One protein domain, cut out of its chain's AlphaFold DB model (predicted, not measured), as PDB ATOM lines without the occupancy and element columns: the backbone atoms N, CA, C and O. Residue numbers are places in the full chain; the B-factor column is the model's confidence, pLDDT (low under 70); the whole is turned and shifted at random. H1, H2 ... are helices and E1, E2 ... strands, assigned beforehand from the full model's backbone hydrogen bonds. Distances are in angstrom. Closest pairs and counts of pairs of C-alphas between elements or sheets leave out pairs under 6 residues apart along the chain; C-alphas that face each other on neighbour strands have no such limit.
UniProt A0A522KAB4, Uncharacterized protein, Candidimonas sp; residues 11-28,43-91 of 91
ATOM      1  N   ALA A  11     102.931 115.800  52.432       92.69
ATOM      2  CA  ALA A  11     103.273 115.037  53.625       92.69
ATOM      3  C   ALA A  11     104.618 115.493  54.205       92.69
ATOM      4  O   ALA A  11     104.711 115.742  55.413       92.69
ATOM      5  N   VAL A  12     105.629 115.678  53.352       94.56
ATOM      6  CA  VAL A  12     106.940 116.214  53.749       94.56
ATOM      7  C   VAL A  12     106.805 117.632  54.297       94.56
ATOM      8  O   VAL A  12     107.319 117.916  55.382       94.56
ATOM      9  N   LEU A  13     106.062 118.511  53.616       94.62
ATOM     10  CA  LEU A  13     105.880 119.892  54.067       94.62
ATOM     11  C   LEU A  13     105.126 119.967  55.407       94.62
ATOM     12  O   LEU A  13     105.519 120.716  56.305       94.62
ATOM     13  N   LYS A  14     104.088 119.141  55.593       95.75
ATOM     14  CA  LYS A  14     103.326 119.041  56.849       95.75
ATOM     15  C   LYS A  14     104.190 118.516  57.993       95.75
ATOM     16  O   LYS A  14     104.072 119.006  59.117       95.75
ATOM     17  N   ALA A  15     105.044 117.525  57.730       96.50
ATOM     18  CA  ALA A  15     105.972 116.987  58.719       96.50
ATOM     19  C   ALA A  15     107.014 118.033  59.141       96.50
ATOM     20  O   ALA A  15     107.228 118.226  60.338       96.50
ATOM     21  N   ALA A  16     107.590 118.759  58.178       95.12
ATOM     22  CA  ALA A  16     108.530 119.844  58.446       95.12
ATOM     23  C   ALA A  16     107.888 120.961  59.286       95.12
ATOM     24  O   ALA A  16     108.457 121.370  60.296       95.12
ATOM     25  N   ALA A  17     106.671 121.392  58.936       94.56
ATOM     26  CA  ALA A  17     105.950 122.412  59.696       94.56
ATOM     27  C   ALA A  17     105.633 121.957  61.134       94.56
ATOM     28  O   ALA A  17     105.795 122.729  62.072       94.56
ATOM     29  N   LYS A  18     105.253 120.690  61.354       95.44
ATOM     30  CA  LYS A  18     105.030 120.153  62.712       95.44
ATOM     31  C   LYS A  18     106.307 120.048  63.551       95.44
ATOM     32  O   LYS A  18     106.226 120.135  64.772       95.44
ATOM     33  N   ALA A  19     107.448 119.789  62.915       95.06
ATOM     34  CA  ALA A  19     108.736 119.663  63.594       95.06
ATOM     35  C   ALA A  19     109.368 121.024  63.925       95.06
ATOM     36  O   ALA A  19     110.181 121.124  64.844       95.06
ATOM     37  N   ALA A  20     109.010 122.064  63.174       91.88
ATOM     38  CA  ALA A  20     109.498 123.413  63.388       91.88
ATOM     39  C   ALA A  20     108.959 124.018  64.698       91.88
ATOM     40  O   ALA A  20     107.886 123.665  65.190       91.88
ATOM     41  N   THR A  21     109.710 124.958  65.275       89.19
ATOM     42  CA  THR A  21     109.254 125.685  66.466       89.19
ATOM     43  C   THR A  21     108.123 126.643  66.090       89.19
ATOM     44  O   THR A  21     108.252 127.348  65.087       89.19
ATOM     45  N   PRO A  22     107.029 126.722  66.869       84.31
ATOM     46  CA  PRO A  22     106.022 127.754  66.657       84.31
ATOM     47  C   PRO A  22     106.659 129.148  66.704       84.31
ATOM     48  O   PRO A  22     107.495 129.423  67.567       84.31
ATOM     49  N   GLY A  23     106.281 130.005  65.756       79.88
ATOM     50  CA  GLY A  23     106.712 131.399  65.732       79.88
ATOM     51  C   GLY A  23     106.135 132.228  66.897       79.88
ATOM     52  O   GLY A  23     105.356 131.719  67.705       79.88
ATOM     53  N   PRO A  24     106.474 133.527  66.973       81.88
ATOM     54  CA  PRO A  24     107.278 134.267  66.001       81.88
ATOM     55  C   PRO A  24     108.771 133.925  66.096       81.88
ATOM     56  O   PRO A  24     109.309 133.738  67.185       81.88
ATOM     57  N   TRP A  25     109.446 133.862  64.948       83.38
ATOM     58  CA  TRP A  25     110.903 133.733  64.893       83.38
ATOM     59  C   TRP A  25     111.554 135.108  64.853       83.38
ATOM     60  O   TRP A  25     111.122 135.993  64.111       83.38
ATOM     61  N   HIS A  26     112.613 135.288  65.634       80.31
ATOM     62  CA  HIS A  26     113.392 136.519  65.612       80.31
ATOM     63  C   HIS A  26     114.435 136.471  64.493       80.31
ATOM     64  O   HIS A  26     115.069 135.443  64.260       80.31
ATOM     65  N   TYR A  27     114.619 137.590  63.794       78.50
ATOM     66  CA  TYR A  27     115.689 137.721  62.812       78.50
ATOM     67  C   TYR A  27     116.943 138.249  63.486       78.50
ATOM     68  O   TYR A  27     116.911 139.299  64.131       78.50
ATOM     69  N   GLN A  28     118.041 137.531  63.290       74.75
ATOM     70  CA  GLN A  28     119.355 137.981  63.689       74.75
ATOM     71  C   GLN A  28     120.101 138.509  62.453       74.75
ATOM     72  O   GLN A  28     120.392 137.711  61.551       74.75
ATOM     73  N   TRP A  43     115.508 135.616  73.549       60.44
ATOM     74  CA  TRP A  43     114.653 134.671  74.271       60.44
ATOM     75  C   TRP A  43     113.601 134.150  73.297       60.44
ATOM     76  O   TRP A  43     112.461 134.601  73.297       60.44
ATOM     77  N   GLY A  44     114.007 133.236  72.415       69.06
ATOM     78  CA  GLY A  44     113.099 132.613  71.457       69.06
ATOM     79  C   GLY A  44     113.796 131.992  70.245       69.06
ATOM     80  O   GLY A  44     114.986 132.228  70.013       69.06
ATOM     81  N   PRO A  45     113.066 131.184  69.460       74.94
ATOM     82  CA  PRO A  45     113.555 130.655  68.189       74.94
ATOM     83  C   PRO A  45     113.965 131.792  67.242       74.94
ATOM     84  O   PRO A  45     113.277 132.808  67.138       74.94
ATOM     85  N   SER A  46     115.107 131.635  66.570       76.88
ATOM     86  CA  SER A  46     115.704 132.687  65.739       76.88
ATOM     87  C   SER A  46     116.248 132.140  64.423       76.88
ATOM     88  O   SER A  46     116.747 131.015  64.376       76.88
ATOM     89  N   ILE A  47     116.192 132.964  63.376       79.12
ATOM     90  CA  ILE A  47     116.806 132.716  62.068       79.12
ATOM     91  C   ILE A  47     117.951 133.712  61.880       79.12
ATOM     92  O   ILE A  47     117.760 134.921  62.026       79.12
ATOM     93  N   ARG A  48     119.143 133.201  61.560       79.25
ATOM     94  CA  ARG A  48     120.358 133.995  61.343       79.25
ATOM     95  C   ARG A  48     120.700 134.050  59.857       79.25
ATOM     96  O   ARG A  48     120.777 133.003  59.218       79.25
ATOM     97  N   SER A  49     120.965 135.250  59.341       78.50
ATOM     98  CA  SER A  49     121.616 135.415  58.035       78.50
ATOM     99  C   SER A  49     123.133 135.274  58.205       78.50
ATOM    100  O   SER A  49     123.723 135.928  59.062       78.50
ATOM    101  N   LEU A  50     123.764 134.392  57.425       73.19
ATOM    102  CA  LEU A  50     125.216 134.137  57.466       73.19
ATOM    103  C   LEU A  50     125.996 134.984  56.443       73.19
ATOM    104  O   LEU A  50     127.160 134.704  56.164       73.19
ATOM    105  N   GLY A  51     125.355 136.007  55.873       69.31
ATOM    106  CA  GLY A  51     125.908 136.812  54.787       69.31
ATOM    107  C   GLY A  51     125.737 136.166  53.406       69.31
ATOM    108  O   GLY A  51     125.250 135.047  53.266       69.31
ATOM    109  N   GLY A  52     126.118 136.903  52.360       72.06
ATOM    110  CA  GLY A  52     125.945 136.502  50.953       72.06
ATOM    111  C   GLY A  52     124.712 137.110  50.270       72.06
ATOM    112  O   GLY A  52     124.656 137.154  49.042       72.06
ATOM    113  N   SER A  53     123.778 137.647  51.050       71.75
ATOM    114  CA  SER A  53     122.650 138.480  50.630       71.75
ATOM    115  C   SER A  53     122.947 139.969  50.858       71.75
ATOM    116  O   SER A  53     123.752 140.364  51.700       71.75
ATOM    117  N   SER A  54     122.299 140.824  50.070       80.19
ATOM    118  CA  SER A  54     122.220 142.264  50.328       80.19
ATOM    119  C   SER A  54     121.146 142.565  51.381       80.19
ATOM    120  O   SER A  54     120.169 141.827  51.486       80.19
ATOM    121  N   ARG A  55     121.255 143.695  52.099       78.06
ATOM    122  CA  ARG A  55     120.248 144.100  53.108       78.06
ATOM    123  C   ARG A  55     118.793 144.054  52.600       78.06
ATOM    124  O   ARG A  55     117.942 143.557  53.328       78.06
ATOM    125  N   PRO A  56     118.473 144.501  51.366       85.44
ATOM    126  CA  PRO A  56     117.112 144.367  50.842       85.44
ATOM    127  C   PRO A  56     116.649 142.916  50.651       85.44
ATOM    128  O   PRO A  56     115.461 142.641  50.790       85.44
ATOM    129  N   GLN A  57     117.562 141.995  50.321       84.69
ATOM    130  CA  GLN A  57     117.243 140.567  50.213       84.69
ATOM    131  C   GLN A  57     116.984 139.975  51.598       84.69
ATOM    132  O   GLN A  57     115.970 139.317  51.777       84.69
ATOM    133  N   ASP A  58     117.806 140.310  52.596       83.44
ATOM    134  CA  ASP A  58     117.582 139.882  53.982       83.44
ATOM    135  C   ASP A  58     116.222 140.346  54.528       83.44
ATOM    136  O   ASP A  58     115.506 139.584  55.182       83.44
ATOM    137  N   ASP A  59     115.840 141.596  54.250       84.94
ATOM    138  CA  ASP A  59     114.541 142.136  54.654       84.94
ATOM    139  C   ASP A  59     113.374 141.391  53.985       84.94
ATOM    140  O   ASP A  59     112.364 141.112  54.646       84.94
ATOM    141  N   ALA A  60     113.511 141.057  52.696       88.94
ATOM    142  CA  ALA A  60     112.514 140.301  51.942       88.94
ATOM    143  C   ALA A  60     112.405 138.851  52.438       88.94
ATOM    144  O   ALA A  60     111.297 138.371  52.684       88.94
ATOM    145  N   ASP A  61     113.538 138.186  52.659       88.25
ATOM    146  CA  ASP A  61     113.610 136.814  53.157       88.25
ATOM    147  C   ASP A  61     113.012 136.716  54.563       88.25
ATOM    148  O   ASP A  61     112.179 135.848  54.831       88.25
ATOM    149  N   ARG A  62     113.339 137.667  55.449       86.50
ATOM    150  CA  ARG A  62     112.728 137.768  56.782       86.50
ATOM    151  C   ARG A  62     111.211 137.889  56.692       86.50
ATOM    152  O   ARG A  62     110.501 137.196  57.420       86.50
ATOM    153  N   ALA A  63     110.711 138.792  55.847       89.06
ATOM    154  CA  ALA A  63     109.276 139.020  55.711       89.06
ATOM    155  C   ALA A  63     108.554 137.774  55.179       89.06
ATOM    156  O   ALA A  63     107.492 137.415  55.688       89.06
ATOM    157  N   PHE A  64     109.152 137.093  54.200       91.31
ATOM    158  CA  PHE A  64     108.610 135.858  53.649       91.31
ATOM    159  C   PHE A  64     108.569 134.737  54.693       91.31
ATOM    160  O   PHE A  64     107.514 134.145  54.905       91.31
ATOM    161  N   ILE A  65     109.680 134.483  55.389       89.19
ATOM    162  CA  ILE A  65     109.774 133.430  56.411       89.19
ATOM    163  C   ILE A  65     108.792 133.685  57.561       89.19
ATOM    164  O   ILE A  65     108.130 132.755  58.012       89.19
ATOM    165  N   ALA A  66     108.657 134.938  58.009       87.00
ATOM    166  CA  ALA A  66     107.702 135.298  59.056       87.00
ATOM    167  C   ALA A  66     106.242 135.066  58.632       87.00
ATOM    168  O   ALA A  66     105.424 134.689  59.463       87.00
ATOM    169  N   ALA A  67     105.909 135.282  57.356       89.19
ATOM    170  CA  ALA A  67     104.576 135.004  56.820       89.19
ATOM    171  C   ALA A  67     104.335 133.504  56.568       89.19
ATOM    172  O   ALA A  67     103.203 133.034  56.661       89.19
ATOM    173  N   ALA A  68     105.392 132.760  56.246       91.44
ATOM    174  CA  ALA A  68     105.384 131.315  56.046       91.44
ATOM    175  C   ALA A  68     105.681 130.543  57.344       91.44
ATOM    176  O   ALA A  68     106.257 129.453  57.299       91.44
ATOM    177  N   ASP A  69     105.307 131.098  58.502       90.38
ATOM    178  CA  ASP A  69     105.512 130.427  59.781       90.38
ATOM    179  C   ASP A  69     104.782 129.062  59.820       90.38
ATOM    180  O   ASP A  69     103.815 128.838  59.076       90.38
ATOM    181  N   PRO A  70     105.206 128.125  60.687       94.19
ATOM    182  CA  PRO A  70     104.627 126.784  60.727       94.19
ATOM    183  C   PRO A  70     103.103 126.742  60.893       94.19
ATOM    184  O   PRO A  70     102.449 125.867  60.326       94.19
ATOM    185  N   THR A  71     102.519 127.690  61.628       92.69
ATOM    186  CA  THR A  71     101.066 127.795  61.813       92.69
ATOM    187  C   THR A  71     100.383 128.160  60.501       92.69
ATOM    188  O   THR A  71      99.407 127.512  60.114       92.69
ATOM    189  N   ALA A  72     100.910 129.157  59.786       93.69
ATOM    190  CA  ALA A  72     100.388 129.576  58.489       93.69
ATOM    191  C   ALA A  72     100.470 128.447  57.447       93.69
ATOM    192  O   ALA A  72      99.497 128.184  56.735       93.69
ATOM    193  N   VAL A  73     101.595 127.724  57.404       94.94
ATOM    194  CA  VAL A  73     101.792 126.584  56.494       94.94
ATOM    195  C   VAL A  73     100.823 125.442  56.808       94.94
ATOM    196  O   VAL A  73     100.196 124.904  55.896       94.94
ATOM    197  N   LEU A  74     100.638 125.087  58.083       95.81
ATOM    198  CA  LEU A  74      99.689 124.039  58.475       95.81
ATOM    199  C   LEU A  74      98.242 124.405  58.119       95.81
ATOM    200  O   LEU A  74      97.508 123.551  57.621       95.81
ATOM    201  N   ALA A  75      97.844 125.665  58.316       95.44
ATOM    202  CA  ALA A  75      96.521 126.152  57.929       95.44
ATOM    203  C   ALA A  75      96.313 126.129  56.403       95.44
ATOM    204  O   ALA A  75      95.222 125.803  55.924       95.44
ATOM    205  N   LEU A  76      97.357 126.448  55.631       95.50
ATOM    206  CA  LEU A  76      97.334 126.352  54.173       95.50
ATOM    207  C   LEU A  76      97.165 124.900  53.710       95.50
ATOM    208  O   LEU A  76      96.295 124.637  52.881       95.50
ATOM    209  N   ILE A  77      97.935 123.967  54.281       96.00
ATOM    210  CA  ILE A  77      97.840 122.531  53.980       96.00
ATOM    211  C   ILE A  77      96.439 122.006  54.297       96.00
ATOM    212  O   ILE A  77      95.822 121.361  53.459       96.00
ATOM    213  N   GLU A  78      95.889 122.333  55.465       96.19
ATOM    214  CA  GLU A  78      94.543 121.893  55.842       96.19
ATOM    215  C   GLU A  78      93.469 122.439  54.880       96.19
ATOM    216  O   GLU A  78      92.498 121.764  54.535       96.19
ATOM    217  N   ARG A  79      93.629 123.683  54.411       96.19
ATOM    218  CA  ARG A  79      92.734 124.260  53.403       96.19
ATOM    219  C   ARG A  79      92.853 123.553  52.055       96.19
ATOM    220  O   ARG A  79      91.818 123.399  51.408       96.19
ATOM    221  N   LEU A  80      94.061 123.165  51.656       93.88
ATOM    222  CA  LEU A  80      94.310 122.424  50.424       93.88
ATOM    223  C   LEU A  80      93.680 121.028  50.483       93.88
ATOM    224  O   LEU A  80      92.849 120.726  49.634       93.88
ATOM    225  N   GLU A  81      93.947 120.258  51.544       92.75
ATOM    226  CA  GLU A  81      93.380 118.915  51.753       92.75
ATOM    227  C   GLU A  81      91.843 118.939  51.648       92.75
ATOM    228  O   GLU A  81      91.235 118.152  50.925       92.75
ATOM    229  N   ARG A  82      91.184 119.921  52.285       93.12
ATOM    230  CA  ARG A  82      89.721 120.092  52.177       93.12
ATOM    231  C   ARG A  82      89.241 120.462  50.774       93.12
ATOM    232  O   ARG A  82      88.083 120.199  50.450       93.12
ATOM    233  N   ALA A  83      90.041 121.186  49.997       91.19
ATOM    234  CA  ALA A  83      89.672 121.577  48.639       91.19
ATOM    235  C   ALA A  83      89.781 120.387  47.679       91.19
ATOM    236  O   ALA A  83      88.901 120.212  46.839       91.19
ATOM    237  N   GLU A  84      90.806 119.557  47.853       88.56
ATOM    238  CA  GLU A  84      91.044 118.348  47.065       88.56
ATOM    239  C   GLU A  84      89.958 117.298  47.314       88.56
ATOM    240  O   GLU A  84      89.307 116.880  46.358       88.56
ATOM    241  N   THR A  85      89.622 116.995  48.577       87.81
ATOM    242  CA  THR A  85      88.517 116.066  48.896       87.81
ATOM    243  C   THR A  85      87.189 116.503  48.265       87.81
ATOM    244  O   THR A  85      86.467 115.695  47.691       87.81
ATOM    245  N   LYS A  86      86.869 117.806  48.290       85.88
ATOM    246  CA  LYS A  86      85.650 118.334  47.642       85.88
ATOM    247  C   LYS A  86      85.671 118.207  46.121       85.88
ATOM    248  O   LYS A  86      84.608 118.165  45.503       85.88
ATOM    249  N   SER A  87      86.852 118.239  45.509       78.31
ATOM    250  CA  SER A  87      87.001 118.049  44.069       78.31
ATOM    251  C   SER A  87      86.764 116.589  43.688       78.31
ATOM    252  O   SER A  87      86.120 116.332  42.676       78.31
ATOM    253  N   GLU A  88      87.236 115.653  44.512       72.75
ATOM    254  CA  GLU A  88      87.025 114.213  44.336       72.75
ATOM    255  C   GLU A  88      85.553 113.819  44.526       72.75
ATOM    256  O   GLU A  88      85.020 113.062  43.727       72.75
ATOM    257  N   GLU A  89      84.856 114.388  45.517       67.12
ATOM    258  CA  GLU A  89      83.422 114.139  45.760       67.12
ATOM    259  C   GLU A  89      82.497 114.647  44.639       67.12
ATOM    260  O   GLU A  89      81.341 114.231  44.542       67.12
ATOM    261  N   LYS A  90      82.973 115.595  43.825       56.81
ATOM    262  CA  LYS A  90      82.200 116.222  42.743       56.81
ATOM    263  C   LYS A  90      82.488 115.602  41.366       56.81
ATOM    264  O   LYS A  90      81.832 115.994  40.397       56.81
ATOM    265  N   SER A  91      83.463 114.694  41.276       53.88
ATOM    266  CA  SER A  91      83.846 113.979  40.051       53.88
ATOM    267  C   SER A  91      83.174 112.615  39.942       53.88
ATOM    268  O   SER A  91      83.139 112.126  38.791       53.88
TER     269      SER A  91
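Overview. This is residues 11 to 28 and 43 to 91 of the 91 residues of an uncharacterized protein of Candidimonas sp (UniProt A0A522KAB4). Helices H2 and H3 follow each other end to end as a wide, open V along the longest axis; H1 packs on the near part of H3, a small strand pair, E1 and E2, sits by H2, and residues 79 to 91 stick out. The 67 printed residues run H1, E1, E2, H2, H3, mostly helix, with E1 and E2 parallel. The whole is loose, radius of gyration of the C-alphas 15.8 A, spanning 50 by 25 by 17 A.

Along the chain. Find C-alpha 11 at (103.273, 115.037, 53.625), where H1 begins, residues 11 to 19, 12.3 A long. Next come E1, residues 26 to 28, and E2, residues 46 to 48. H2, residues 55 to 67, runs 18.5 A; H3, residues 70 to 88, runs 27.1 A to C-alpha 88 at (87.025, 114.213, 44.336).

Arrangement. H1 touches residues 70 to 77 of H3 alone, closest at the C-alphas of Ala 17 and Pro 70, 4.7 A, at a shallow tilt of 29 degrees, opposite ways. Between E1 and E2, N 28 and O 47 are 2.9 A apart, within hydrogen-bond range. The closest C-alphas of E1 and H2, Tyr 27 and Arg 62, are 6.7 A apart. H2 and H3 meet only through their link. In H1, H2 and H3 every O i to N i+4 pair is within hydrogen-bond range.

Size, cuts and confidence. The C-alphas farthest apart, Trp 43 and Ser 91, are 50.5 A apart. Residues 29 to 42 are not printed, a 12.0 A gap between C-alphas 28 and 43; no link printed whole is long. Look for pLDDT under 70 at residues 43 to 44, 51 and 89 to 91.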